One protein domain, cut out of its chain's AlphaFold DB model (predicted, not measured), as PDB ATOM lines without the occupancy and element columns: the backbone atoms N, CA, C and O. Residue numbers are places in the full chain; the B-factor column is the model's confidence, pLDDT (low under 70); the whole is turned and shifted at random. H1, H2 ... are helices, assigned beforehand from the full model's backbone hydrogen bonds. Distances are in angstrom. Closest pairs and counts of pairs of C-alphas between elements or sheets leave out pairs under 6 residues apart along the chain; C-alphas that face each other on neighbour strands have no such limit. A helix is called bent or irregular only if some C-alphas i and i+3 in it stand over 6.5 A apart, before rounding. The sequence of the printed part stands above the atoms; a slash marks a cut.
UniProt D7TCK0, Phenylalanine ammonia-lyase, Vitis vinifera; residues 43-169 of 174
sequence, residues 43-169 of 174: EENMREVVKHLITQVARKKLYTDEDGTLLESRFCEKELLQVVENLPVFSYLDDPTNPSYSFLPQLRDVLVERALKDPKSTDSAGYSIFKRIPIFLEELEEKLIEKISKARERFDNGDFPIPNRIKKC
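Overview. This is residues 43 to 169 of the 174 residues of the protein "Phenylalanine ammonia-lyase" of Vitis vinifera (UniProt D7TCK0). What does the model show? An elongated, roughly aligned pack of helices: H1 lies between H2 and the long arm H4b, and H3 packs on H2 and on the arm H4a. Residues 119 to 124 stick out at one end, and little H5 lies far off at the other. What is it made of? The printed part has 127 residues with five named helices, H1 to H5 in order, and no named strand: all helix. It is only just compact, close to loose, with a radius of gyration of the C-alphas of 16.2 A and spans of 54 by 31 by 27 A.

Along the chain. Where do the first helices run? H1, residues 43 to 61, begins at C-alpha 43 (-38.179, -34.119, 1.568) and is 26.7 A long. H2 holds residues 77 to 86, and H3 residues 103 to 116. What follows? H4, residues 123 to 156, was assigned as one helix by its hydrogen bonds but is bent: C-alphas 131 and 134 are 6.6 A apart. Its arms are H4a, residues 123 to 131, and H4b, residues 134 to 156, 33.1 A long with a kink of 31 degrees near residue 145; H5, residues 165 to 168, ends at C-alpha 168 (-45.323, -41.995, 15.252).

Arrangement. What touches H1? H2 forms a hairpin with it, at a shallow tilt of 25 degrees, closest at the C-alphas of Lys 51 and Leu 81, 6.0 A. H4b touches it closest at the C-alphas of Lys 61 and Phe 136, 5.9 A. And H3? It touches H2, closest at the C-alphas of Leu 80 and Leu 107, 6.1 A, and H4a with residues 112 to 116 alone, closest at those of Ala 115 and Gly 126, 6.0 A. Are the backbones helical? Every O i to N i+4 pair is within hydrogen-bond range in H1 and H3, but 5 of 6 in H2, 4 of 5 in H4a and 17 of 19 in H4b; H5 is too short for such a pair.

Size, cuts and confidence. How far does it reach? The two C-alphas farthest apart, those of Asp 123 and Cys 169, are 55.4 A apart, and the printed part has no cut. Which links are long, and where is confidence low? The links H1 to H2 and H2 to H3 are long; pLDDT is under 70 at residues 64 to 75 and 118 to 128.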
ATOM      1  N   GLU A  43     -38.383 -35.565   1.456       96.44
ATOM      2  CA  GLU A  43     -38.179 -34.119   1.568       96.44
ATOM      3  C   GLU A  43     -37.362 -33.758   2.813       96.44
ATOM      4  O   GLU A  43     -36.394 -33.006   2.724       96.44
ATOM      5  N   GLU A  44     -37.717 -34.322   3.969       96.00
ATOM      6  CA  GLU A  44     -37.033 -34.046   5.232       96.00
ATOM      7  C   GLU A  44     -35.578 -34.542   5.223       96.00
ATOM      8  O   GLU A  44     -34.673 -33.818   5.642       96.00
ATOM      9  N   ASN A  45     -35.330 -35.744   4.694       96.69
ATOM     10  CA  ASN A  45     -33.975 -36.291   4.596       96.69
ATOM     11  C   ASN A  45     -33.109 -35.484   3.624       96.69
ATOM     12  O   ASN A  45     -31.963 -35.159   3.936       96.69
ATOM     13  N   MET A  46     -33.660 -35.115   2.466       96.06
ATOM     14  CA  MET A  46     -32.949 -34.303   1.480       96.06
ATOM     15  C   MET A  46     -32.663 -32.897   2.008       96.06
ATOM     16  O   MET A  46     -31.561 -32.387   1.799       96.06
ATOM     17  N   ARG A  47     -33.596 -32.295   2.761       96.12
ATOM     18  CA  ARG A  47     -33.380 -31.008   3.436       96.12
ATOM     19  C   ARG A  47     -32.148 -31.052   4.336       96.12
ATOM     20  O   ARG A  47     -31.280 -30.190   4.222       96.12
ATOM     21  N   GLU A  48     -32.042 -32.058   5.202       95.50
ATOM     22  CA  GLU A  48     -30.901 -32.170   6.120       95.50
ATOM     23  C   GLU A  48     -29.579 -32.444   5.394       95.50
ATOM     24  O   GLU A  48     -28.547 -31.891   5.775       95.50
ATOM     25  N   VAL A  49     -29.593 -33.222   4.308       95.44
ATOM     26  CA  VAL A  49     -28.400 -33.424   3.468       95.44
ATOM     27  C   VAL A  49     -27.922 -32.102   2.866       95.44
ATOM     28  O   VAL A  49     -26.730 -31.795   2.945       95.44
ATOM     29  N   VAL A  50     -28.835 -31.299   2.310       95.06
ATOM     30  CA  VAL A  50     -28.511 -29.987   1.728       95.06
ATOM     31  C   VAL A  50     -27.988 -29.032   2.802       95.06
ATOM     32  O   VAL A  50     -26.946 -28.408   2.605       95.06
ATOM     33  N   LYS A  51     -28.639 -28.967   3.969       94.88
ATOM     34  CA  LYS A  51     -28.179 -28.158   5.110       94.88
ATOM     35  C   LYS A  51     -26.771 -28.545   5.550       94.88
ATOM     36  O   LYS A  51     -25.910 -27.679   5.692       94.88
ATOM     37  N   HIS A  52     -26.514 -29.842   5.719       94.25
ATOM     38  CA  HIS A  52     -25.198 -30.339   6.111       94.25
ATOM     39  C   HIS A  52     -24.123 -29.986   5.078       94.25
ATOM     40  O   HIS A  52     -23.033 -29.546   5.449       94.25
ATOM     41  N   LEU A  53     -24.437 -30.132   3.789       93.94
ATOM     42  CA  LEU A  53     -23.524 -29.789   2.706       93.94
ATOM     43  C   LEU A  53     -23.199 -28.290   2.688       93.94
ATOM     44  O   LEU A  53     -22.023 -27.932   2.648       93.94
ATOM     45  N   ILE A  54     -24.207 -27.417   2.781       92.38
ATOM     46  CA  ILE A  54     -24.001 -25.964   2.838       92.38
ATOM     47  C   ILE A  54     -23.133 -25.598   4.039       92.38
ATOM     48  O   ILE A  54     -22.154 -24.878   3.875       92.38
ATOM     49  N   THR A  55     -23.425 -26.135   5.227       90.88
ATOM     50  CA  THR A  55     -22.596 -25.914   6.420       90.88
ATOM     51  C   THR A  55     -21.151 -26.365   6.192       90.88
ATOM     52  O   THR A  55     -20.216 -25.652   6.563       90.88
ATOM     53  N   GLN A  56     -20.934 -27.522   5.564       90.62
ATOM     54  CA  GLN A  56     -19.594 -28.038   5.281       90.62
ATOM     55  C   GLN A  56     -18.827 -27.146   4.291       90.62
ATOM     56  O   GLN A  56     -17.659 -26.825   4.527       90.62
ATOM     57  N   VAL A  57     -19.466 -26.739   3.191       90.56
ATOM     58  CA  VAL A  57     -18.846 -25.906   2.148       90.56
ATOM     59  C   VAL A  57     -18.605 -24.486   2.661       90.56
ATOM     60  O   VAL A  57     -17.508 -23.955   2.483       90.56
ATOM     61  N   ALA A  58     -19.565 -23.913   3.391       87.44
ATOM     62  CA  ALA A  58     -19.427 -22.610   4.035       87.44
ATOM     63  C   ALA A  58     -18.253 -22.609   5.020       87.44
ATOM     64  O   ALA A  58     -17.411 -21.717   4.972       87.44
ATOM     65  N   ARG A  59     -18.116 -23.650   5.853       84.75
ATOM     66  CA  ARG A  59     -16.972 -23.768   6.769       84.75
ATOM     67  C   ARG A  59     -15.638 -23.835   6.045       84.75
ATOM     68  O   ARG A  59     -14.705 -23.144   6.434       84.75
ATOM     69  N   LYS A  60     -15.560 -24.620   4.972       85.19
ATOM     70  CA  LYS A  60     -14.330 -24.770   4.190       85.19
ATOM     71  C   LYS A  60     -13.925 -23.465   3.496       85.19
ATOM     72  O   LYS A  60     -12.753 -23.111   3.546       85.19
ATOM     73  N   LYS A  61     -14.867 -22.773   2.844       82.56
ATOM     74  CA  LYS A  61     -14.568 -21.675   1.902       82.56
ATOM     75  C   LYS A  61     -14.790 -20.272   2.462       82.56
ATOM     76  O   LYS A  61     -14.119 -19.343   2.026       82.56
ATOM     77  N   LEU A  62     -15.717 -20.103   3.403       75.88
ATOM     78  CA  LEU A  62     -16.055 -18.790   3.958       75.88
ATOM     79  C   LEU A  62     -15.330 -18.513   5.283       75.88
ATOM     80  O   LEU A  62     -14.979 -17.363   5.524       75.88
ATOM     81  N   TYR A  63     -15.062 -19.535   6.109       71.44
ATOM     82  CA  TYR A  63     -14.464 -19.347   7.446       71.44
ATOM     83  C   TYR A  63     -12.953 -19.571   7.537       71.44
ATOM     84  O   TYR A  63     -12.357 -19.183   8.540       71.44
ATOM     85  N   THR A  64     -12.331 -20.166   6.520       67.25
ATOM     86  CA  THR A  64     -10.874 -20.367   6.487       67.25
ATOM     87  C   THR A  64     -10.231 -19.196   5.756       67.25
ATOM     88  O   THR A  64     -10.630 -18.890   4.630       67.25
ATOM     89  N   ASP A  65      -9.287 -18.501   6.392       61.84
ATOM     90  CA  ASP A  65      -8.459 -17.501   5.709       61.84
ATOM     91  C   ASP A  65      -7.304 -18.147   4.920       61.84
ATOM     92  O   ASP A  65      -7.036 -19.336   5.100       61.84
ATOM     93  N   GLU A  66      -6.614 -17.387   4.060       58.72
ATOM     94  CA  GLU A  66      -5.459 -17.880   3.279       58.72
ATOM     95  C   GLU A  66      -4.345 -18.464   4.180       58.72
ATOM     96  O   GLU A  66      -3.678 -19.420   3.787       58.72
ATOM     97  N   ASP A  67      -4.236 -17.981   5.424       57.00
ATOM     98  CA  ASP A  67      -3.287 -18.443   6.451       57.00
ATOM     99  C   ASP A  67      -3.823 -19.572   7.365       57.00
ATOM    100  O   ASP A  67      -3.160 -19.992   8.314       57.00
ATOM    101  N   GLY A  68      -5.035 -20.085   7.120       58.94
ATOM    102  CA  GLY A  68      -5.636 -21.167   7.914       58.94
ATOM    103  C   GLY A  68      -6.222 -20.739   9.268       58.94
ATOM    104  O   GLY A  68      -6.750 -21.576  10.003       58.94
ATOM    105  N   THR A  69      -6.185 -19.448   9.604       57.41
ATOM    106  CA  THR A  69      -6.885 -18.889  10.767       57.41
ATOM    107  C   THR A  69      -8.395 -18.860  10.544       57.41
ATOM    108  O   THR A  69      -8.882 -18.444   9.491       57.41
ATOM    109  N   LEU A  70      -9.147 -19.299  11.557       57.09
ATOM    110  CA  LEU A  70     -10.604 -19.194  11.579       57.09
ATOM    111  C   LEU A  70     -10.987 -17.722  11.718       57.09
ATOM    112  O   LEU A  70     -10.676 -17.094  12.731       57.09
ATOM    113  N   LEU A  71     -11.689 -17.178  10.728       60.50
ATOM    114  CA  LEU A  71     -12.331 -15.880  10.887       60.50
ATOM    115  C   LEU A  71     -13.361 -16.018  12.024       60.50
ATOM    116  O   LEU A  71     -14.263 -16.850  11.948       60.50
ATOM    117  N   GLU A  72     -13.252 -15.207  13.086       48.94
ATOM    118  CA  GLU A  72     -14.188 -15.202  14.239       48.94
ATOM    119  C   GLU A  72     -15.653 -14.939  13.841       48.94
ATOM    120  O   GLU A  72     -16.595 -15.046  14.632       48.94
ATOM    121  N   SER A  73     -15.860 -14.571  12.588       52.56
ATOM    122  CA  SER A  73     -17.122 -14.178  12.030       52.56
ATOM    123  C   SER A  73     -17.895 -15.454  11.631       52.56
ATOM    124  O   SER A  73     -17.670 -16.084  10.602       52.56
ATOM    125  N   ARG A  74     -18.826 -15.890  12.496       57.44
ATOM    126  CA  ARG A  74     -19.836 -16.941  12.216       57.44
ATOM    127  C   ARG A  74     -20.825 -16.469  11.140       57.44
ATOM    128  O   ARG A  74     -22.013 -16.306  11.406       57.44
ATOM    129  N   PHE A  75     -20.318 -16.097   9.974       63.34
ATOM    130  CA  PHE A  75     -20.819 -14.905   9.309       63.34
ATOM    131  C   PHE A  75     -22.204 -15.013   8.695       63.34
ATOM    132  O   PHE A  75     -22.836 -13.977   8.532       63.34
ATOM    133  N   CYS A  76     -22.698 -16.211   8.387       71.94
ATOM    134  CA  CYS A  76     -23.965 -16.336   7.668       71.94
ATOM    135  C   CYS A  76     -24.629 -17.719   7.809       71.94
ATOM    136  O   CYS A  76     -25.652 -17.972   7.188       71.94
ATOM    137  N   GLU A  77     -24.081 -18.643   8.617       81.38
ATOM    138  CA  GLU A  77     -24.560 -20.043   8.662       81.38
ATOM    139  C   GLU A  77     -26.062 -20.129   8.942       81.38
ATOM    140  O   GLU A  77     -26.782 -20.844   8.255       81.38
ATOM    141  N   LYS A  78     -26.559 -19.345   9.902       86.44
ATOM    142  CA  LYS A  78     -27.986 -19.330  10.233       86.44
ATOM    143  C   LYS A  78     -28.849 -18.826   9.072       86.44
ATOM    144  O   LYS A  78     -29.918 -19.378   8.845       86.44
ATOM    145  N   GLU A  79     -28.399 -17.797   8.365       88.38
ATOM    146  CA  GLU A  79     -29.143 -17.158   7.272       88.38
ATOM    147  C   GLU A  79     -29.150 -18.059   6.027       88.38
ATOM    148  O   GLU A  79     -30.197 -18.270   5.423       88.38
ATOM    149  N   LEU A  80     -28.022 -18.708   5.715       90.69
ATOM    150  CA  LEU A  80     -27.934 -19.718   4.654       90.69
ATOM    151  C   LEU A  80     -28.837 -20.923   4.935       90.69
ATOM    152  O   LEU A  80     -29.543 -21.395   4.049       90.69
ATOM    153  N   LEU A  81     -28.854 -21.412   6.180       92.25
ATOM    154  CA  LEU A  81     -29.747 -22.504   6.569       92.25
ATOM    155  C   LEU A  81     -31.220 -22.081   6.505       92.25
ATOM    156  O   LEU A  81     -32.061 -22.893   6.131       92.25
ATOM    157  N   GLN A  82     -31.538 -20.818   6.806       92.56
ATOM    158  CA  GLN A  82     -32.898 -20.289   6.660       92.56
ATOM    159  C   GLN A  82     -33.384 -20.293   5.207       92.56
ATOM    160  O   GLN A  82     -34.566 -20.546   4.991       92.56
ATOM    161  N   VAL A  83     -32.510 -20.083   4.215       92.62
ATOM    162  CA  VAL A  83     -32.888 -20.222   2.793       92.62
ATOM    163  C   VAL A  83     -33.392 -21.637   2.506       92.62
ATOM    164  O   VAL A  83     -34.449 -21.806   1.906       92.62
ATOM    165  N   VAL A  84     -32.687 -22.659   3.001       92.69
ATOM    166  CA  VAL A  84     -33.076 -24.068   2.805       92.69
ATOM    167  C   VAL A  84     -34.374 -24.419   3.536       92.69
ATOM    168  O   VAL A  84     -35.172 -25.206   3.035       92.69
ATOM    169  N   GLU A  85     -34.596 -23.858   4.725       92.75
ATOM    170  CA  GLU A  85     -35.832 -24.082   5.492       92.75
ATOM    171  C   GLU A  85     -37.053 -23.431   4.832       92.75
ATOM    172  O   GLU A  85     -38.151 -23.985   4.871       92.75
ATOM    173  N   ASN A  86     -36.866 -22.261   4.219       93.25
ATOM    174  CA  ASN A  86     -37.954 -21.488   3.625       93.25
ATOM    175  C   ASN A  86     -38.283 -21.908   2.186       93.25
ATOM    176  O   ASN A  86     -39.348 -21.546   1.682       93.25
ATOM    177  N   LEU A  87     -37.398 -22.657   1.522       92.94
ATOM    178  CA  LEU A  87     -37.601 -23.106   0.151       92.94
ATOM    179  C   LEU A  87     -38.109 -24.561   0.105       92.94
ATOM    180  O   LEU A  87     -37.540 -25.442   0.757       92.94
ATOM    181  N   PRO A  88     -39.163 -24.866  -0.676       94.06
ATOM    182  CA  PRO A  88     -39.592 -26.244  -0.886       94.06
ATOM    183  C   PRO A  88     -38.480 -27.057  -1.553       94.06
ATOM    184  O   PRO A  88     -38.029 -26.711  -2.638       94.06
ATOM    185  N   VAL A  89     -38.067 -28.174  -0.951       94.50
ATOM    186  CA  VAL A  89     -36.916 -28.955  -1.450       94.50
ATOM    187  C   VAL A  89     -37.130 -29.419  -2.893       94.50
ATOM    188  O   VAL A  89     -36.238 -29.321  -3.729       94.50
ATOM    189  N   PHE A  90     -38.344 -29.861  -3.220       95.19
ATOM    190  CA  PHE A  90     -38.684 -30.329  -4.564       95.19
ATOM    191  C   PHE A  90     -38.706 -29.235  -5.641       95.19
ATOM    192  O   PHE A  90     -38.867 -29.578  -6.804       95.19
ATOM    193  N   SER A  91     -38.537 -27.950  -5.300       94.06
ATOM    194  CA  SER A  91     -38.427 -26.888  -6.308       94.06
ATOM    195  C   SER A  91     -37.035 -26.782  -6.936       94.06
ATOM    196  O   SER A  91     -36.866 -25.995  -7.858       94.06
ATOM    197  N   TYR A  92     -36.038 -27.480  -6.382       92.81
ATOM    198  CA  TYR A  92     -34.658 -27.449  -6.875       92.81
ATOM    199  C   TYR A  92     -33.947 -28.813  -6.837       92.81
ATOM    200  O   TYR A  92     -32.832 -28.932  -7.322       92.81
ATOM    201  N   LEU A  93     -34.529 -29.850  -6.225       91.00
ATOM    202  CA  LEU A  93     -33.859 -31.144  -6.018       91.00
ATOM    203  C   LEU A  93     -33.617 -31.949  -7.311       91.00
ATOM    204  O   LEU A  93     -32.869 -32.928  -7.291       91.00
ATOM    205  N   ASP A  94     -34.323 -31.632  -8.390       90.69
ATOM    206  CA  ASP A  94     -34.187 -32.253  -9.710       90.69
ATOM    207  C   ASP A  94     -32.932 -31.766 -10.446       90.69
ATOM    208  O   ASP A  94     -32.163 -32.588 -10.935       90.69
ATOM    209  N   ASP A  95     -32.696 -30.455 -10.448       90.19
ATOM    210  CA  ASP A  95     -31.465 -29.834 -10.931       90.19
ATOM    211  C   ASP A  95     -31.118 -28.624 -10.057       90.19
ATOM    212  O   ASP A  95     -31.536 -27.494 -10.323       90.19
ATOM    213  N   PRO A  96     -30.336 -28.828  -8.996       86.31
ATOM    214  CA  PRO A  96     -30.085 -27.767  -8.043       86.31
ATOM    215  C   PRO A  96     -29.057 -26.741  -8.531       86.31
ATOM    216  O   PRO A  96     -28.845 -25.730  -7.861       86.31
ATOM    217  N   THR A  97     -28.413 -27.013  -9.670       88.56
ATOM    218  CA  THR A  97     -27.457 -26.115 -10.324       88.56
ATOM    219  C   THR A  97     -28.118 -25.205 -11.352       88.56
ATOM    220  O   THR A  97     -27.473 -24.318 -11.908       88.56
ATOM    221  N   ASN A  98     -29.421 -25.379 -11.590       89.12
ATOM    222  CA  ASN A  98     -30.144 -24.590 -12.567       89.12
ATOM    223  C   ASN A  98     -30.229 -23.111 -12.134       89.12
ATOM    224  O   ASN A  98     -30.864 -22.803 -11.119       89.12
ATOM    225  N   PRO A  99     -29.685 -22.166 -12.924       85.19
ATOM    226  CA  PRO A  99     -29.725 -20.741 -12.594       85.19
ATOM    227  C   PRO A  99     -31.141 -20.145 -12.643       85.19
ATOM    228  O   PRO A  99     -31.360 -19.046 -12.137       85.19
ATOM    229  N   SER A 100     -32.104 -20.848 -13.251       88.69
ATOM    230  CA  SER A 100     -33.514 -20.436 -13.308       88.69
ATOM    231  C   SER A 100     -34.250 -20.684 -11.988       88.69
ATOM    232  O   SER A 100     -35.319 -20.115 -11.766       88.69
ATOM    233  N   TYR A 101     -33.715 -21.548 -11.120       92.44
ATOM    234  CA  TYR A 101     -34.292 -21.829  -9.810       92.44
ATOM    235  C   TYR A 101     -33.860 -20.786  -8.787       92.44
ATOM    236  O   TYR A 101     -32.765 -20.237  -8.843       92.44
ATOM    237  N   SER A 102     -34.719 -20.524  -7.802       91.06
ATOM    238  CA  SER A 102     -34.467 -19.495  -6.789       91.06
ATOM    239  C   SER A 102     -33.422 -19.890  -5.744       91.06
ATOM    240  O   SER A 102     -32.998 -19.035  -4.972       91.06
ATOM    241  N   PHE A 103     -32.991 -21.154  -5.704       93.00
ATOM    242  CA  PHE A 103     -32.107 -21.683  -4.666       93.00
ATOM    243  C   PHE A 103     -30.731 -20.994  -4.627       93.00
ATOM    244  O   PHE A 103     -30.396 -20.353  -3.630       93.00
ATOM    245  N   LEU A 104     -29.951 -21.074  -5.710       91.50
ATOM    246  CA  LEU A 104     -28.623 -20.450  -5.783       91.50
ATOM    247  C   LEU A 104     -28.676 -18.911  -5.722       91.50
ATOM    248  O   LEU A 104     -27.885 -18.336  -4.967       91.50
ATOM    249  N   PRO A 105     -29.609 -18.223  -6.419       92.06
ATOM    250  CA  PRO A 105     -29.787 -16.780  -6.277       92.06
ATOM    251  C   PRO A 105     -30.056 -16.344  -4.833       92.06
ATOM    252  O   PRO A 105     -29.388 -15.436  -4.355       92.06
ATOM    253  N   GLN A 106     -30.940 -17.025  -4.093       92.44
ATOM    254  CA  GLN A 106     -31.226 -16.657  -2.700       92.44
ATOM    255  C   GLN A 106     -30.021 -16.861  -1.773       92.44
ATOM    256  O   GLN A 106     -29.778 -16.033  -0.896       92.44
ATOM    257  N   LEU A 107     -29.234 -17.926  -1.968       91.38
ATOM    258  CA  LEU A 107     -27.990 -18.120  -1.212       91.38
ATOM    259  C   LEU A 107     -26.981 -17.002  -1.504       91.38
ATOM    260  O   LEU A 107     -26.346 -16.486  -0.583       91.38
ATOM    261  N   ARG A 108     -26.855 -16.601  -2.773       90.94
ATOM    262  CA  ARG A 108     -26.014 -15.471  -3.178       90.94
ATOM    263  C   ARG A 108     -26.495 -14.164  -2.553       90.94
ATOM    264  O   ARG A 108     -25.665 -13.433  -2.019       90.94
ATOM    265  N   ASP A 109     -27.790 -13.875  -2.605       90.38
ATOM    266  CA  ASP A 109     -28.368 -12.636  -2.078       90.38
ATOM    267  C   ASP A 109     -28.106 -12.502  -0.578       90.38
ATOM    268  O   ASP A 109     -27.646 -11.458  -0.121       90.38
ATOM    269  N   VAL A 110     -28.275 -13.593   0.174       89.38
ATOM    270  CA  VAL A 110     -27.953 -13.653   1.604       89.38
ATOM    271  C   VAL A 110     -26.476 -13.330   1.871       89.38
ATOM    272  O   VAL A 110     -26.166 -12.519   2.748       89.38
ATOM    273  N   LEU A 111     -25.553 -13.891   1.084       85.88
ATOM    274  CA  LEU A 111     -24.119 -13.603   1.212       85.88
ATOM    275  C   LEU A 111     -23.774 -12.151   0.848       85.88
ATOM    276  O   LEU A 111     -22.959 -11.522   1.527       85.88
ATOM    277  N   VAL A 112     -24.393 -11.607  -0.203       87.06
ATOM    278  CA  VAL A 112     -24.182 -10.225  -0.658       87.06
ATOM    279  C   VAL A 112     -24.727  -9.226   0.361       87.06
ATOM    280  O   VAL A 112     -24.009  -8.309   0.755       87.06
ATOM    281  N   GLU A 113     -25.957  -9.414   0.843       86.19
ATOM    282  CA  GLU A 113     -26.537  -8.575   1.894       86.19
ATOM    283  C   GLU A 113     -25.661  -8.554   3.143       86.19
ATOM    284  O   GLU A 113     -25.471  -7.508   3.770       86.19
ATOM    285  N   ARG A 114     -25.115  -9.715   3.511       80.00
ATOM    286  CA  ARG A 114     -24.259  -9.830   4.681       80.00
ATOM    287  C   ARG A 114     -22.926  -9.109   4.499       80.00
ATOM    288  O   ARG A 114     -22.469  -8.477   5.455       80.00
ATOM    289  N   ALA A 115     -22.338  -9.185   3.302       78.19
ATOM    290  CA  ALA A 115     -21.121  -8.463   2.939       78.19
ATOM    291  C   ALA A 115     -21.325  -6.938   2.971       78.19
ATOM    292  O   ALA A 115     -20.439  -6.215   3.414       78.19
ATOM    293  N   LEU A 116     -22.506  -6.451   2.573       79.50
ATOM    294  CA  LEU A 116     -22.857  -5.026   2.624       79.50
ATOM    295  C   LEU A 116     -23.091  -4.505   4.052       79.50
ATOM    296  O   LEU A 116     -22.852  -3.331   4.323       79.50
ATOM    297  N   LYS A 117     -23.571  -5.356   4.966       76.12
ATOM    298  CA  LYS A 117     -23.897  -4.990   6.358       76.12
ATOM    299  C   LYS A 117     -22.696  -5.025   7.317       76.12
ATOM    300  O   LYS A 117     -22.891  -4.713   8.487       76.12
ATOM    301  N   ASP A 118     -21.497  -5.443   6.900       65.62
ATOM    302  CA  ASP A 118     -20.346  -5.578   7.808       65.62
ATOM    303  C   ASP A 118     -19.675  -4.226   8.140       65.62
ATOM    304  O   ASP A 118     -19.020  -3.647   7.274       65.62
ATOM    305  N   PRO A 119     -19.766  -3.716   9.387       52.22
ATOM    306  CA  PRO A 119     -19.194  -2.422   9.769       52.22
ATOM    307  C   PRO A 119     -17.664  -2.444   9.950       52.22
ATOM    308  O   PRO A 119     -17.071  -1.391  10.172       52.22
ATOM    309  N   LYS A 120     -17.010  -3.618   9.882       52.53
ATOM    310  CA  LYS A 120     -15.541  -3.772   9.949       52.53
ATOM    311  C   LYS A 120     -14.868  -3.777   8.569       52.53
ATOM    312  O   LYS A 120     -13.757  -4.285   8.426       52.53
ATOM    313  N   SER A 121     -15.503  -3.199   7.552       49.72
ATOM    314  CA  SER A 121     -14.880  -2.971   6.250       49.72
ATOM    315  C   SER A 121     -13.820  -1.859   6.327       49.72
ATOM    316  O   SER A 121     -13.975  -0.784   5.756       49.72
ATOM    317  N   THR A 122     -12.699  -2.106   7.004       47.56
ATOM    318  CA  THR A 122     -11.431  -1.665   6.414       47.56
ATOM    319  C   THR A 122     -11.362  -2.324   5.040       47.56
ATOM    320  O   THR A 122     -11.631  -3.524   4.948       47.56
ATOM    321  N   ASP A 123     -11.064  -1.559   3.991       53.28
ATOM    322  CA  ASP A 123     -11.259  -1.897   2.568       53.28
ATOM    323  C   ASP A 123     -10.797  -3.307   2.111       53.28
ATOM    324  O   ASP A 123     -11.237  -3.794   1.072       53.28
ATOM    325  N   SER A 124      -9.963  -4.016   2.882       55.34
ATOM    326  CA  SER A 124      -9.510  -5.382   2.587       55.34
ATOM    327  C   SER A 124     -10.508  -6.504   2.934       55.34
ATOM    328  O   SER A 124     -10.586  -7.489   2.196       55.34
ATOM    329  N   ALA A 125     -11.285  -6.395   4.019       54.97
ATOM    330  CA  ALA A 125     -12.078  -7.519   4.544       54.97
ATOM    331  C   ALA A 125     -13.389  -7.743   3.769       54.97
ATOM    332  O   ALA A 125     -13.695  -8.869   3.373       54.97
ATOM    333  N   GLY A 126     -14.130  -6.670   3.471       56.44
ATOM    334  CA  GLY A 126     -15.350  -6.746   2.653       56.44
ATOM    335  C   GLY A 126     -15.060  -7.214   1.222       56.44
ATOM    336  O   GLY A 126     -15.771  -8.059   0.681       56.44
ATOM    337  N   TYR A 127     -13.951  -6.748   0.636       61.47
ATOM    338  CA  TYR A 127     -13.487  -7.181  -0.684       61.47
ATOM    339  C   TYR A 127     -13.095  -8.671  -0.716       61.47
ATOM    340  O   TYR A 127     -13.342  -9.355  -1.711       61.47
ATOM    341  N   SER A 128     -12.558  -9.203   0.388       66.25
ATOM    342  CA  SER A 128     -12.254 -10.634   0.537       66.25
ATOM    343  C   SER A 128     -13.518 -11.505   0.491       66.25
ATOM    344  O   SER A 128     -13.521 -12.546  -0.164       66.25
ATOM    345  N   ILE A 129     -14.633 -11.059   1.086       70.50
ATOM    346  CA  ILE A 129     -15.904 -11.808   1.058       70.50
ATOM    347  C   ILE A 129     -16.457 -11.886  -0.368       70.50
ATOM    348  O   ILE A 129     -16.786 -12.976  -0.833       70.50
ATOM    349  N   PHE A 130     -16.496 -10.767  -1.099       78.12
ATOM    350  CA  PHE A 130     -16.981 -10.757  -2.486       78.12
ATOM    351  C   PHE A 130     -16.175 -11.679  -3.408       78.12
ATOM    352  O   PHE A 130     -16.756 -12.302  -4.294       78.12
ATOM    353  N   LYS A 131     -14.865 -11.831  -3.176       80.94
ATOM    354  CA  LYS A 131     -14.029 -12.798  -3.906       80.94
ATOM    355  C   LYS A 131     -14.337 -14.256  -3.567       80.94
ATOM    356  O   LYS A 131     -14.148 -15.123  -4.412       80.94
ATOM    357  N   ARG A 132     -14.801 -14.539  -2.347       81.69
ATOM    358  CA  ARG A 132     -15.108 -15.901  -1.880       81.69
ATOM    359  C   ARG A 132     -16.488 -16.390  -2.307       81.69
ATOM    360  O   ARG A 132     -16.676 -17.599  -2.387       81.69
ATOM    361  N   ILE A 133     -17.436 -15.492  -2.597       85.88
ATOM    362  CA  ILE A 133     -18.802 -15.867  -3.009       85.88
ATOM    363  C   ILE A 133     -18.799 -16.761  -4.265       85.88
ATOM    364  O   ILE A 133     -19.392 -17.837  -4.188       85.88
ATOM    365  N   PRO A 134     -18.120 -16.408  -5.378       88.62
ATOM    366  CA  PRO A 134     -18.057 -17.281  -6.554       88.62
ATOM    367  C   PRO A 134     -17.428 -18.643  -6.240       88.62
ATOM    368  O   PRO A 134     -17.997 -19.672  -6.574       88.62
ATOM    369  N   ILE A 135     -16.322 -18.652  -5.485       89.38
ATOM    370  CA  ILE A 135     -15.599 -19.877  -5.095       89.38
ATOM    371  C   ILE A 135     -16.484 -20.801  -4.240       89.38
ATOM    372  O   ILE A 135     -16.389 -22.026  -4.318       89.38
ATOM    373  N   PHE A 136     -17.321 -20.222  -3.377       89.50
ATOM    374  CA  PHE A 136     -18.292 -20.963  -2.578       89.50
ATOM    375  C   PHE A 136     -19.392 -21.573  -3.452       89.50
ATOM    376  O   PHE A 136     -19.705 -22.745  -3.260       89.50
ATOM    377  N   LEU A 137     -19.963 -20.800  -4.382       90.56
ATOM    378  CA  LEU A 137     -21.039 -21.266  -5.259       90.56
ATOM    379  C   LEU A 137     -20.557 -22.379  -6.194       90.56
ATOM    380  O   LEU A 137     -21.205 -23.416  -6.246       90.56
ATOM    381  N   GLU A 138     -19.387 -22.227  -6.817       91.31
ATOM    382  CA  GLU A 138     -18.794 -23.252  -7.691       91.31
ATOM    383  C   GLU A 138     -18.576 -24.585  -6.948       91.31
ATOM    384  O   GLU A 138     -19.043 -25.635  -7.382       91.31
ATOM    385  N   GLU A 139     -17.946 -24.561  -5.765       90.75
ATOM    386  CA  GLU A 139     -17.736 -25.783  -4.967       90.75
ATOM    387  C   GLU A 139     -19.066 -26.371  -4.453       90.75
ATOM    388  O   GLU A 139     -19.187 -27.587  -4.264       90.75
ATOM    389  N   LEU A 140     -20.062 -25.522  -4.175       92.75
ATOM    390  CA  LEU A 140     -21.384 -25.972  -3.755       92.75
ATOM    391  C   LEU A 140     -22.098 -26.698  -4.898       92.75
ATOM    392  O   LEU A 140     -22.618 -27.787  -4.661       92.75
ATOM    393  N   GLU A 141     -22.092 -26.132  -6.105       91.81
ATOM    394  CA  GLU A 141     -22.699 -26.700  -7.313       91.81
ATOM    395  C   GLU A 141     -22.106 -28.072  -7.648       91.81
ATOM    396  O   GLU A 141     -22.853 -29.047  -7.773       91.81
ATOM    397  N   GLU A 142     -20.773 -28.184  -7.681       91.06
ATOM    398  CA  GLU A 142     -20.073 -29.448  -7.953       91.06
ATOM    399  C   GLU A 142     -20.484 -30.557  -6.976       91.06
ATOM    400  O   GLU A 142     -20.726 -31.705  -7.357       91.06
ATOM    401  N   LYS A 143     -20.589 -30.218  -5.688       93.06
ATOM    402  CA  LYS A 143     -20.893 -31.200  -4.643       93.06
ATOM    403  C   LYS A 143     -22.369 -31.506  -4.500       93.06
ATOM    404  O   LYS A 143     -22.698 -32.581  -3.989       93.06
ATOM    405  N   LEU A 144     -23.257 -30.586  -4.878       92.19
ATOM    406  CA  LEU A 144     -24.686 -30.756  -4.641       92.19
ATOM    407  C   LEU A 144     -25.232 -31.944  -5.421       92.19
ATOM    408  O   LEU A 144     -25.900 -32.798  -4.838       92.19
ATOM    409  N   ILE A 145     -24.892 -32.025  -6.709       90.94
ATOM    410  CA  ILE A 145     -25.353 -33.089  -7.608       90.94
ATOM    411  C   ILE A 145     -24.900 -34.454  -7.083       90.94
ATOM    412  O   ILE A 145     -25.714 -35.365  -6.910       90.94
ATOM    413  N   GLU A 146     -23.611 -34.593  -6.763       92.88
ATOM    414  CA  GLU A 146     -23.048 -35.842  -6.249       92.88
ATOM    415  C   GLU A 146     -23.694 -36.252  -4.915       92.88
ATOM    416  O   GLU A 146     -24.074 -37.411  -4.722       92.88
ATOM    417  N   LYS A 147     -23.838 -35.309  -3.974       93.06
ATOM    418  CA  LYS A 147     -24.367 -35.607  -2.637       93.06
ATOM    419  C   LYS A 147     -25.853 -35.910  -2.633       93.06
ATOM    420  O   LYS A 147     -26.246 -36.828  -1.918       93.06
ATOM    421  N   ILE A 148     -26.658 -35.186  -3.408       93.25
ATOM    422  CA  ILE A 148     -28.094 -35.460  -3.535       93.25
ATOM    423  C   ILE A 148     -28.308 -36.827  -4.182       93.25
ATOM    424  O   ILE A 148     -29.109 -37.606  -3.675       93.25
ATOM    425  N   SER A 149     -27.552 -37.159  -5.233       92.50
ATOM    426  CA  SER A 149     -27.668 -38.460  -5.906       92.50
ATOM    427  C   SER A 149     -27.342 -39.611  -4.951       92.50
ATOM    428  O   SER A 149     -28.163 -40.501  -4.746       92.50
ATOM    429  N   LYS A 150     -26.203 -39.532  -4.248       94.12
ATOM    430  CA  LYS A 150     -25.817 -40.526  -3.230       94.12
ATOM    431  C   LYS A 150     -26.805 -40.598  -2.066       94.12
ATOM    432  O   LYS A 150     -27.021 -41.666  -1.501       94.12
ATOM    433  N   ALA A 151     -27.377 -39.468  -1.660       94.56
ATOM    434  CA  ALA A 151     -28.384 -39.447  -0.610       94.56
ATOM    435  C   ALA A 151     -29.685 -40.119  -1.058       94.56
ATOM    436  O   ALA A 151     -30.270 -40.851  -0.264       94.56
ATOM    437  N   ARG A 152     -30.125 -39.901  -2.307       93.56
ATOM    438  CA  ARG A 152     -31.291 -40.583  -2.888       93.56
ATOM    439  C   ARG A 152     -31.067 -42.089  -2.947       93.56
ATOM    440  O   ARG A 152     -31.886 -42.825  -2.421       93.56
ATOM    441  N   GLU A 153     -29.915 -42.540  -3.440       95.00
ATOM    442  CA  GLU A 153     -29.568 -43.969  -3.442       95.00
ATOM    443  C   GLU A 153     -29.598 -44.577  -2.032       95.00
ATOM    444  O   GLU A 153     -30.127 -45.668  -1.830       95.00
ATOM    445  N   ARG A 154     -29.047 -43.888  -1.025       94.81
ATOM    446  CA  ARG A 154     -29.112 -44.351   0.374       94.81
ATOM    447  C   ARG A 154     -30.547 -44.418   0.890       94.81
ATOM    448  O   ARG A 154     -30.902 -45.400   1.537       94.81
ATOM    449  N   PHE A 155     -31.356 -43.410   0.572       94.62
ATOM    450  CA  PHE A 155     -32.769 -43.366   0.932       94.62
ATOM    451  C   PHE A 155     -33.533 -44.544   0.311       94.62
ATOM    452  O   PHE A 155     -34.222 -45.267   1.026       94.62
ATOM    453  N   ASP A 156     -33.343 -44.804  -0.982       93.38
ATOM    454  CA  ASP A 156     -33.995 -45.906  -1.698       93.38
ATOM    455  C   ASP A 156     -33.561 -47.283  -1.160       93.38
ATOM    456  O   ASP A 156     -34.351 -48.225  -1.130       93.38
ATOM    457  N   ASN A 157     -32.329 -47.391  -0.648       95.06
ATOM    458  CA  ASN A 157     -31.818 -48.583   0.037       95.06
ATOM    459  C   ASN A 157     -32.306 -48.733   1.495       95.06
ATOM    460  O   ASN A 157     -31.939 -49.696   2.171       95.06
ATOM    461  N   GLY A 158     -33.122 -47.804   2.001       92.00
ATOM    462  CA  GLY A 158     -33.680 -47.850   3.355       92.00
ATOM    463  C   GLY A 158     -32.785 -47.269   4.456       92.00
ATOM    464  O   GLY A 158     -33.108 -47.408   5.640       92.00
ATOM    465  N   ASP A 159     -31.673 -46.622   4.100       93.06
ATOM    466  CA  ASP A 159     -30.794 -45.924   5.040       93.06
ATOM    467  C   ASP A 159     -31.268 -44.478   5.224       93.06
ATOM    468  O   ASP A 159     -30.958 -43.577   4.438       93.06
ATOM    469  N   PHE A 160     -32.057 -44.270   6.280       89.50
ATOM    470  CA  PHE A 160     -32.676 -42.989   6.595       89.50
ATOM    471  C   PHE A 160     -32.000 -42.329   7.803       89.50
ATOM    472  O   PHE A 160     -32.230 -42.769   8.936       89.50
ATOM    473  N   PRO A 161     -31.251 -41.225   7.615       90.25
ATOM    474  CA  PRO A 161     -30.802 -40.394   8.729       90.25
ATOM    475  C   PRO A 161     -31.960 -39.930   9.620       90.25
ATOM    476  O   PRO A 161     -31.834 -39.888  10.844       90.25
ATOM    477  N   ILE A 162     -33.103 -39.610   9.006       93.62
ATOM    478  CA  ILE A 162     -34.321 -39.196   9.698       93.62
ATOM    479  C   ILE A 162     -35.405 -40.240   9.436       93.62
ATOM    480  O   ILE A 162     -35.755 -40.480   8.276       93.62
ATOM    481  N   PRO A 163     -35.975 -40.869  10.479       94.81
ATOM    482  CA  PRO A 163     -36.981 -41.907  10.303       94.81
ATOM    483  C   PRO A 163     -38.313 -41.332   9.813       94.81
ATOM    484  O   PRO A 163     -38.698 -40.225  10.193       94.81
ATOM    485  N   ASN A 164     -39.068 -42.130   9.050       95.56
ATOM    486  CA  ASN A 164     -40.399 -41.739   8.589       95.56
ATOM    487  C   ASN A 164     -41.318 -41.425   9.781       95.56
ATOM    488  O   ASN A 164     -41.567 -42.276  10.646       95.56
ATOM    489  N   ARG A 165     -41.839 -40.195   9.812       96.50
ATOM    490  CA  ARG A 165     -42.687 -39.685  10.893       96.50
ATOM    491  C   ARG A 165     -44.014 -40.428  11.008       96.50
ATOM    492  O   ARG A 165     -44.552 -40.478  12.113       96.50
ATOM    493  N   ILE A 166     -44.496 -41.066   9.935       96.56
ATOM    494  CA  ILE A 166     -45.753 -41.829   9.958       96.56
ATOM    495  C   ILE A 166     -45.757 -42.912  11.038       96.56
ATOM    496  O   ILE A 166     -46.786 -43.138  11.663       96.56
ATOM    497  N   LYS A 167     -44.591 -43.492  11.366       94.19
ATOM    498  CA  LYS A 167     -44.429 -44.497  12.434       94.19
ATOM    499  C   LYS A 167     -44.822 -43.983  13.825       94.19
ATOM    500  O   LYS A 167     -45.013 -44.776  14.740       94.19
ATOM    501  N   LYS A 168     -44.909 -42.662  14.006       95.62
ATOM    502  CA  LYS A 168     -45.323 -41.995  15.252       95.62
ATOM    503  C   LYS A 168     -46.744 -41.422  15.174       95.62
ATOM    504  O   LYS A 168     -47.196 -40.784  16.122       95.62
ATOM    505  N   CYS A 169     -47.446 -41.614  14.062       96.56
ATOM    506  CA  CYS A 169     -48.785 -41.085  13.833       96.56
ATOM    507  C   CYS A 169     -49.850 -42.156  14.092       96.56
ATOM    508  O   CYS A 169     -49.650 -43.339  13.835       96.56
TER     509      CYS A 169